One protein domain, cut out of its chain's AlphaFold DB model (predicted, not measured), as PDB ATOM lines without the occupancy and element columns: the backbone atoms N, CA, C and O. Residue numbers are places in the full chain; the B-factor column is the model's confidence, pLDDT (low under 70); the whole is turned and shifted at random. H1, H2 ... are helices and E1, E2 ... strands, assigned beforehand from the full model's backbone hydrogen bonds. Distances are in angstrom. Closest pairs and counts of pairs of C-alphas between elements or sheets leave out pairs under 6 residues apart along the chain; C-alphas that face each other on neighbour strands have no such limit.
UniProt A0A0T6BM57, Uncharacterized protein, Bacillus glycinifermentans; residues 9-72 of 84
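AT A GLANCE: This is residues 9 to 72 of the 84 residues of an uncharacterized protein of Bacillus glycinifermentans (UniProt A0A0T6BM57). You are looking at a long two-stranded hairpin, E1 and E2, with short E3 beside E1's first residues, two small separate helices, H1 and H2, and a long loop whose residues 41 to 46 stick out. The printed part has 64 residues, three named strands, then two named helices; the antiparallel sheet runs E2, E1, E3. The class is mixed, with under half of the residues in named elements. It is compact, radius of gyration of the C-alphas 12.3 A, spanning 32 by 30 by 24 A.

HOW THE PARTS SIT: Start at E1, residues 9 to 18, which bends by 74 degrees at residue 12. With E2, residues 26 to 31, it forms an antiparallel hairpin at 153 degrees; N 15 and O 28 are 2.9 A apart, within hydrogen-bond range. Residues 29 to 30 of E2 also pair antiparallel with residues 36 to 37. E3, residues 51 to 53, is antiparallel to E1; N 9 and O 52, 2.8 A, are within range. H1, residues 55 to 58, is not on the sheet and is too short for an O i to N i+4 pair. H2, residues 67 to 72, only grazes the sheet with residues 70 to 72, and its O i to N i+4 pairs are within range; H1 and H2 are apart.

IN THESE COORDINATES: Find C-alpha 9 at (-37.578, 11.058, 55.262); E1 runs 23.6 A from there, and E2 15.9 A. H2 ends at C-alpha 72, (-34.181, 27.740, 50.428).

THE WHOLE: The C-alphas farthest apart, of Ile 43 and Leu 68, are 35.6 A apart. The printed part has no cut; the link E2 to E3 is long, and residues 45 and 47 have pLDDT under 70.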
ATOM      1  N   ARG A   9     -37.744   9.606  55.348       94.06
ATOM      2  CA  ARG A   9     -37.578  11.058  55.262       94.06
ATOM      3  C   ARG A   9     -38.522  11.642  54.227       94.06
ATOM      4  O   ARG A   9     -38.781  10.998  53.216       94.06
ATOM      5  N   GLU A  10     -39.056  12.819  54.504       94.06
ATOM      6  CA  GLU A  10     -39.820  13.593  53.526       94.06
ATOM      7  C   GLU A  10     -38.906  14.138  52.428       94.06
ATOM      8  O   GLU A  10     -37.757  14.492  52.702       94.06
ATOM      9  N   ILE A  11     -39.406  14.159  51.194       93.12
ATOM     10  CA  ILE A  11     -38.760  14.836  50.070       93.12
ATOM     11  C   ILE A  11     -39.249  16.281  50.071       93.12
ATOM     12  O   ILE A  11     -40.441  16.533  49.943       93.12
ATOM     13  N   ILE A  12     -38.321  17.220  50.225       93.25
ATOM     14  CA  ILE A  12     -38.622  18.652  50.375       93.25
ATOM     15  C   ILE A  12     -38.473  19.438  49.070       93.25
ATOM     16  O   ILE A  12     -38.828  20.610  49.016       93.25
ATOM     17  N   GLY A  13     -37.921  18.815  48.029       91.12
ATOM     18  CA  GLY A  13     -37.733  19.429  46.720       91.12
ATOM     19  C   GLY A  13     -36.642  18.735  45.916       91.12
ATOM     20  O   GLY A  13     -36.214  17.627  46.245       91.12
ATOM     21  N   THR A  14     -36.182  19.406  44.865       91.50
ATOM     22  CA  THR A  14     -35.146  18.903  43.959       91.50
ATOM     23  C   THR A  14     -34.059  19.944  43.739       91.50
ATOM     24  O   THR A  14     -34.358  21.136  43.637       91.50
ATOM     25  N   ILE A  15     -32.816  19.496  43.598       92.44
ATOM     26  CA  ILE A  15     -31.667  20.329  43.217       92.44
ATOM     27  C   ILE A  15     -31.029  19.793  41.941       92.44
ATOM     28  O   ILE A  15     -31.237  18.636  41.586       92.44
ATOM     29  N   GLN A  16     -30.245  20.632  41.277       91.12
ATOM     30  CA  GLN A  16     -29.364  20.221  40.191       91.12
ATOM     31  C   GLN A  16     -27.956  20.020  40.752       91.12
ATOM     32  O   GLN A  16     -27.465  20.875  41.491       91.12
ATOM     33  N   VAL A  17     -27.324  18.889  40.443       88.94
ATOM     34  CA  VAL A  17     -25.947  18.588  40.861       88.94
ATOM     35  C   VAL A  17     -25.074  18.404  39.625       88.94
ATOM     36  O   VAL A  17     -25.389  17.577  38.771       88.94
ATOM     37  N   GLU A  18     -23.989  19.165  39.547       87.31
ATOM     38  CA  GLU A  18     -22.915  19.022  38.562       87.31
ATOM     39  C   GLU A  18     -21.723  18.335  39.233       87.31
ATOM     40  O   GLU A  18     -21.323  18.712  40.332       87.31
ATOM     41  N   PHE A  19     -21.172  17.310  38.585       80.44
ATOM     42  CA  PHE A  19     -20.018  16.544  39.087       80.44
ATOM     43  C   PHE A  19     -18.689  17.035  38.499       80.44
ATOM     44  O   PHE A  19     -17.614  16.647  38.939       80.44
ATOM     45  N   SER A  20     -18.761  17.846  37.448       77.88
ATOM     46  CA  SER A  20     -17.641  18.582  36.877       77.88
ATOM     47  C   SER A  20     -18.158  19.816  36.126       77.88
ATOM     48  O   SER A  20     -19.322  19.823  35.711       77.88
ATOM     49  N   PRO A  21     -17.318  20.845  35.908       71.69
ATOM     50  CA  PRO A  21     -17.718  22.077  35.216       71.69
ATOM     51  C   PRO A  21     -18.253  21.851  33.794       71.69
ATOM     52  O   PRO A  21     -19.048  22.643  33.302       71.69
ATOM     53  N   ASP A  22     -17.837  20.754  33.155       76.81
ATOM     54  CA  ASP A  22     -18.259  20.365  31.805       76.81
ATOM     55  C   ASP A  22     -19.334  19.256  31.813       76.81
ATOM     56  O   ASP A  22     -19.704  18.729  30.761       76.81
ATOM     57  N   SER A  23     -19.816  18.844  32.993       75.06
ATOM     58  CA  SER A  23     -20.820  17.782  33.124       75.06
ATOM     59  C   SER A  23     -22.248  18.294  32.971       75.06
ATOM     60  O   SER A  23     -22.570  19.447  33.239       75.06
ATOM     61  N   ILE A  24     -23.136  17.385  32.571       81.88
ATOM     62  CA  ILE A  24     -24.576  17.637  32.572       81.88
ATOM     63  C   ILE A  24     -25.060  17.664  34.025       81.88
ATOM     64  O   ILE A  24     -24.784  16.738  34.791       81.88
ATOM     65  N   SER A  25     -25.828  18.694  34.378       84.88
ATOM     66  CA  SER A  25     -26.509  18.766  35.669       84.88
ATOM     67  C   SER A  25     -27.557  17.659  35.804       84.88
ATOM     68  O   SER A  25     -28.404  17.457  34.931       84.88
ATOM     69  N   ILE A  26     -27.487  16.917  36.911       87.06
ATOM     70  CA  ILE A  26     -28.401  15.810  37.202       87.06
ATOM     71  C   ILE A  26     -29.401  16.245  38.281       87.06
ATOM     72  O   ILE A  26     -28.982  16.700  39.354       87.06
ATOM     73  N   PRO A  27     -30.718  16.060  38.057       89.50
ATOM     74  CA  PRO A  27     -31.715  16.334  39.075       89.50
ATOM     75  C   PRO A  27     -31.602  15.324  40.221       89.50
ATOM     76  O   PRO A  27     -31.566  14.109  40.020       89.50
ATOM     77  N   MET A  28     -31.593  15.833  41.448       91.75
ATOM     78  CA  MET A  28     -31.530  15.048  42.675       91.75
ATOM     79  C   MET A  28     -32.689  15.424  43.595       91.75
ATOM     80  O   MET A  28     -32.961  16.604  43.813       91.75
ATOM     81  N   GLU A  29     -33.345  14.429  44.186       92.25
ATOM     82  CA  GLU A  29     -34.336  14.627  45.244       92.25
ATOM     83  C   GLU A  29     -33.634  14.979  46.550       92.25
ATOM     84  O   GLU A  29     -32.699  14.291  46.964       92.25
ATOM     85  N   VAL A  30     -34.118  16.013  47.233       93.94
ATOM     86  CA  VAL A  30     -33.605  16.439  48.534       93.94
ATOM     87  C   VAL A  30     -34.527  15.973  49.639       93.94
ATOM     88  O   VAL A  30     -35.737  16.179  49.599       93.94
ATOM     89  N   TYR A  31     -33.939  15.361  50.657       94.94
ATOM     90  CA  TYR A  31     -34.639  14.876  51.832       94.94
ATOM     91  C   TYR A  31     -34.584  15.908  52.962       94.94
ATOM     92  O   TYR A  31     -33.608  16.647  53.090       94.94
ATOM     93  N   GLU A  32     -35.573  15.888  53.859       94.38
ATOM     94  CA  GLU A  32     -35.643  16.764  55.046       94.38
ATOM     95  C   GLU A  32     -34.383  16.721  55.933       94.38
ATOM     96  O   GLU A  32     -34.122  17.649  56.690       94.38
ATOM     97  N   CYS A  33     -33.596  15.645  55.849       94.00
ATOM     98  CA  CYS A  33     -32.362  15.458  56.605       94.00
ATOM     99  C   CYS A  33     -31.127  16.097  55.948       94.00
ATOM    100  O   CYS A  33     -30.017  15.877  56.427       94.00
ATOM    101  N   GLY A  34     -31.294  16.813  54.831       93.56
ATOM    102  CA  GLY A  34     -30.202  17.461  54.096       93.56
ATOM    103  C   GLY A  34     -29.362  16.513  53.242       93.56
ATOM    104  O   GLY A  34     -28.284  16.882  52.776       93.56
ATOM    105  N   HIS A  35     -29.826  15.278  53.041       95.62
ATOM    106  CA  HIS A  35     -29.251  14.370  52.052       95.62
ATOM    107  C   HIS A  35     -30.014  14.478  50.745       95.62
ATOM    108  O   HIS A  35     -31.231  14.632  50.760       95.62
ATOM    109  N   TYR A  36     -29.315  14.303  49.632       94.06
ATOM    110  CA  TYR A  36     -29.949  14.151  48.328       94.06
ATOM    111  C   TYR A  36     -29.563  12.842  47.656       94.06
ATOM    112  O   TYR A  36     -28.508  12.256  47.943       94.06
ATOM    113  N   ALA A  37     -30.446  12.357  46.797       92.00
ATOM    114  CA  ALA A  37     -30.259  11.138  46.031       92.00
ATOM    115  C   ALA A  37     -30.965  11.248  44.674       92.00
ATOM    116  O   ALA A  37     -31.900  12.038  44.545       92.00
ATOM    117  N   PRO A  38     -30.566  10.436  43.682       90.19
ATOM    118  CA  PRO A  38     -31.254  10.412  42.402       90.19
ATOM    119  C   PRO A  38     -32.734  10.038  42.577       90.19
ATOM    120  O   PRO A  38     -33.054   9.208  43.447       90.19
ATOM    121  N   PRO A  39     -33.638  10.595  41.751       87.00
ATOM    122  CA  PRO A  39     -35.005  10.108  41.673       87.00
ATOM    123  C   PRO A  39     -35.002   8.615  41.326       87.00
ATOM    124  O   PRO A  39     -34.099   8.098  40.668       87.00
ATOM    125  N   LYS A  40     -35.991   7.877  41.836       82.75
ATOM    126  CA  LYS A  40     -36.111   6.447  41.553       82.75
ATOM    127  C   LYS A  40     -37.020   6.310  40.353       82.75
ATOM    128  O   LYS A  40     -38.166   6.750  40.395       82.75
ATOM    129  N   GLN A  41     -36.477   5.661  39.341       79.94
ATOM    130  CA  GLN A  41     -37.194   5.255  38.152       79.94
ATOM    131  C   GLN A  41     -37.545   3.770  38.271       79.94
ATOM    132  O   GLN A  41     -36.736   2.972  38.756       79.94
ATOM    133  N   ASP A  42     -38.758   3.413  37.873       71.06
ATOM    134  CA  ASP A  42     -39.152   2.043  37.564       71.06
ATOM    135  C   ASP A  42     -39.367   1.889  36.046       71.06
ATOM    136  O   ASP A  42     -39.025   2.773  35.264       71.06
ATOM    137  N   ILE A  43     -39.888   0.738  35.613       70.50
ATOM    138  CA  ILE A  43     -40.122   0.435  34.188       70.50
ATOM    139  C   ILE A  43     -41.186   1.377  33.580       70.50
ATOM    140  O   ILE A  43     -41.243   1.541  32.365       70.50
ATOM    141  N   ILE A  44     -42.032   1.988  34.416       73.06
ATOM    142  CA  ILE A  44     -43.151   2.851  34.026       73.06
ATOM    143  C   ILE A  44     -42.718   4.329  34.019       73.06
ATOM    144  O   ILE A  44     -43.260   5.117  33.244       73.06
ATOM    145  N   GLY A  45     -41.724   4.712  34.827       68.88
ATOM    146  CA  GLY A  45     -41.112   6.042  34.810       68.88
ATOM    147  C   GLY A  45     -40.604   6.502  36.177       68.88
ATOM    148  O   GLY A  45     -40.281   5.701  37.051       68.88
ATOM    149  N   GLU A  46     -40.503   7.819  36.372       70.50
ATOM    150  CA  GLU A  46     -40.114   8.411  37.659       70.50
ATOM    151  C   GLU A  46     -41.253   8.352  38.680       70.50
ATOM    152  O   GLU A  46     -42.354   8.852  38.442       70.50
ATOM    153  N   TYR A  47     -40.978   7.784  39.858       67.81
ATOM    154  CA  TYR A  47     -41.951   7.759  40.945       67.81
ATOM    155  C   TYR A  47     -41.822   9.000  41.837       67.81
ATOM    156  O   TYR A  47     -40.899   9.100  42.659       67.81
ATOM    157  N   ASN A  48     -42.809   9.895  41.754       70.81
ATOM    158  CA  ASN A  48     -42.957  11.048  42.644       70.81
ATOM    159  C   ASN A  48     -43.447  10.607  44.036       70.81
ATOM    160  O   ASN A  48     -44.638  10.627  44.346       70.81
ATOM    161  N   ALA A  49     -42.517  10.171  44.889       77.38
ATOM    162  CA  ALA A  49     -42.812   9.847  46.284       77.38
ATOM    163  C   ALA A  49     -42.812  11.107  47.156       77.38
ATOM    164  O   ALA A  49     -41.930  11.945  47.034       77.38
ATOM    165  N   VAL A  50     -43.712  11.171  48.141       86.75
ATOM    166  CA  VAL A  50     -43.662  12.198  49.203       86.75
ATOM    167  C   VAL A  50     -42.549  11.895  50.217       86.75
ATOM    168  O   VAL A  50     -41.963  12.792  50.817       86.75
ATOM    169  N   ARG A  51     -42.232  10.609  50.438       91.50
ATOM    170  CA  ARG A  51     -41.232  10.175  51.426       91.50
ATOM    171  C   ARG A  51     -40.378   9.026  50.910       91.50
ATOM    172  O   ARG A  51     -40.887   8.116  50.257       91.50
ATOM    173  N   ARG A  52     -39.095   9.002  51.280       90.06
ATOM    174  CA  ARG A  52     -38.149   7.929  50.937       90.06
ATOM    175  C   ARG A  52     -37.221   7.553  52.076       90.06
ATOM    176  O   ARG A  52     -36.966   8.317  53.000       90.06
ATOM    177  N   ARG A  53     -36.716   6.318  52.033       92.31
ATOM    178  CA  ARG A  53     -35.753   5.836  53.028       92.31
ATOM    179  C   ARG A  53     -34.361   6.363  52.712       92.31
ATOM    180  O   ARG A  53     -33.812   6.060  51.656       92.31
ATOM    181  N   CYS A  54     -33.766   7.082  53.658       93.56
ATOM    182  CA  CYS A  54     -32.432   7.637  53.486       93.56
ATOM    183  C   CYS A  54     -31.351   6.622  53.888       93.56
ATOM    184  O   CYS A  54     -31.115   6.370  55.072       93.56
ATOM    185  N   ALA A  55     -30.658   6.057  52.897       92.50
ATOM    186  CA  ALA A  55     -29.525   5.161  53.134       92.50
ATOM    187  C   ALA A  55     -28.319   5.887  53.758       92.50
ATOM    188  O   ALA A  55     -27.572   5.280  54.521       92.50
ATOM    189  N   LYS A  56     -28.134   7.185  53.467       94.12
ATOM    190  CA  LYS A  56     -27.046   8.000  54.033       94.12
ATOM    191  C   LYS A  56     -27.231   8.201  55.541       94.12
ATOM    192  O   LYS A  56     -26.293   7.934  56.287       94.12
ATOM    193  N   CYS A  57     -28.450   8.511  55.999       93.00
ATOM    194  CA  CYS A  57     -28.788   8.495  57.427       93.00
ATOM    195  C   CYS A  57     -28.567   7.117  58.061       93.00
ATOM    196  O   CYS A  57     -27.957   7.031  59.119       93.00
ATOM    197  N   GLY A  58     -29.025   6.035  57.415       90.75
ATOM    198  CA  GLY A  58     -28.844   4.672  57.936       90.75
ATOM    199  C   GLY A  58     -27.375   4.241  58.068       90.75
ATOM    200  O   GLY A  58     -27.074   3.305  58.803       90.75
ATOM    201  N   ARG A  59     -26.460   4.938  57.380       92.50
ATOM    202  CA  ARG A  59     -25.001   4.769  57.457       92.50
ATOM    203  C   ARG A  59     -24.305   5.813  58.342       92.50
ATOM    204  O   ARG A  59     -23.083   5.798  58.406       92.50
ATOM    205  N   GLY A  60     -25.041   6.729  58.976       91.75
ATOM    206  CA  GLY A  60     -24.470   7.783  59.824       91.75
ATOM    207  C   GLY A  60     -23.670   8.852  59.070       91.75
ATOM    208  O   GLY A  60     -22.800   9.480  59.663       91.75
ATOM    209  N   LYS A  61     -23.923   9.061  57.768       93.62
ATOM    210  CA  LYS A  61     -23.229  10.106  56.997       93.62
ATOM    211  C   LYS A  61     -23.766  11.507  57.335       93.62
ATOM    212  O   LYS A  61     -24.985  11.645  57.487       93.62
ATOM    213  N   PRO A  62     -22.902  12.541  57.376       93.19
ATOM    214  CA  PRO A  62     -23.338  13.915  57.604       93.19
ATOM    215  C   PRO A  62     -24.227  14.421  56.453       93.19
ATOM    216  O   PRO A  62     -24.130  13.890  55.338       93.19
ATOM    217  N   PRO A  63     -25.114  15.401  56.704       93.50
ATOM    218  CA  PRO A  63     -25.870  16.088  55.659       93.50
ATOM    219  C   PRO A  63     -24.943  16.720  54.621       93.50
ATOM    220  O   PRO A  63     -23.849  17.169  54.950       93.50
ATOM    221  N   GLN A  64     -25.389  16.754  53.369       93.94
ATOM    222  CA  GLN A  64     -24.638  17.364  52.261       93.94
ATOM    223  C   GLN A  64     -25.085  18.806  52.002       93.94
ATOM    224  O   GLN A  64     -24.407  19.574  51.320       93.94
ATOM    225  N   LEU A  65     -26.256  19.156  52.528       91.81
ATOM    226  CA  LEU A  65     -26.807  20.496  52.508       91.81
ATOM    227  C   LEU A  65     -26.774  21.083  53.911       91.81
ATOM    228  O   LEU A  65     -27.045  20.404  54.903       91.81
ATOM    229  N   THR A  66     -26.465  22.367  53.962       92.12
ATOM    230  CA  THR A  66     -26.601  23.209  55.143       92.12
ATOM    231  C   THR A  66     -28.075  23.487  55.440       92.12
ATOM    232  O   THR A  66     -28.942  23.376  54.571       92.12
ATOM    233  N   ASN A  67     -28.373  23.912  56.670       89.88
ATOM    234  CA  ASN A  67     -29.739  24.284  57.056       89.88
ATOM    235  C   ASN A  67     -30.300  25.428  56.194       89.88
ATOM    236  O   ASN A  67     -31.476  25.398  55.843       89.88
ATOM    237  N   LEU A  68     -29.456  26.385  55.794       90.12
ATOM    238  CA  LEU A  68     -29.856  27.489  54.917       90.12
ATOM    239  C   LEU A  68     -30.279  26.987  53.531       90.12
ATOM    240  O   LEU A  68     -31.309  27.408  53.012       90.12
ATOM    241  N   GLU A  69     -29.522  26.060  52.938       90.69
ATOM    242  CA  GLU A  69     -29.868  25.459  51.643       90.69
ATOM    243  C   GLU A  69     -31.180  24.667  51.729       90.69
ATOM    244  O   GLU A  69     -32.031  24.764  50.845       90.69
ATOM    245  N   ILE A  70     -31.387  23.928  52.823       91.12
ATOM    246  CA  ILE A  70     -32.628  23.183  53.079       91.12
ATOM    247  C   ILE A  70     -33.838  24.124  53.120       91.12
ATOM    248  O   ILE A  70     -34.861  23.842  52.496       91.12
ATOM    249  N   GLU A  71     -33.738  25.247  53.832       90.81
ATOM    250  CA  GLU A  71     -34.817  26.238  53.899       90.81
ATOM    251  C   GLU A  71     -35.080  26.902  52.547       90.81
ATOM    252  O   GLU A  71     -36.232  27.118  52.173       90.81
ATOM    253  N   GLN A  72     -34.033  27.191  51.774       90.00
ATOM    254  CA  GLN A  72     -34.181  27.740  50.428       90.00
ATOM    255  C   GLN A  72     -34.967  26.793  49.514       90.00
ATOM    256  O   GLN A  72     -35.868  27.250  48.808       90.00
TER     257      GLN A  72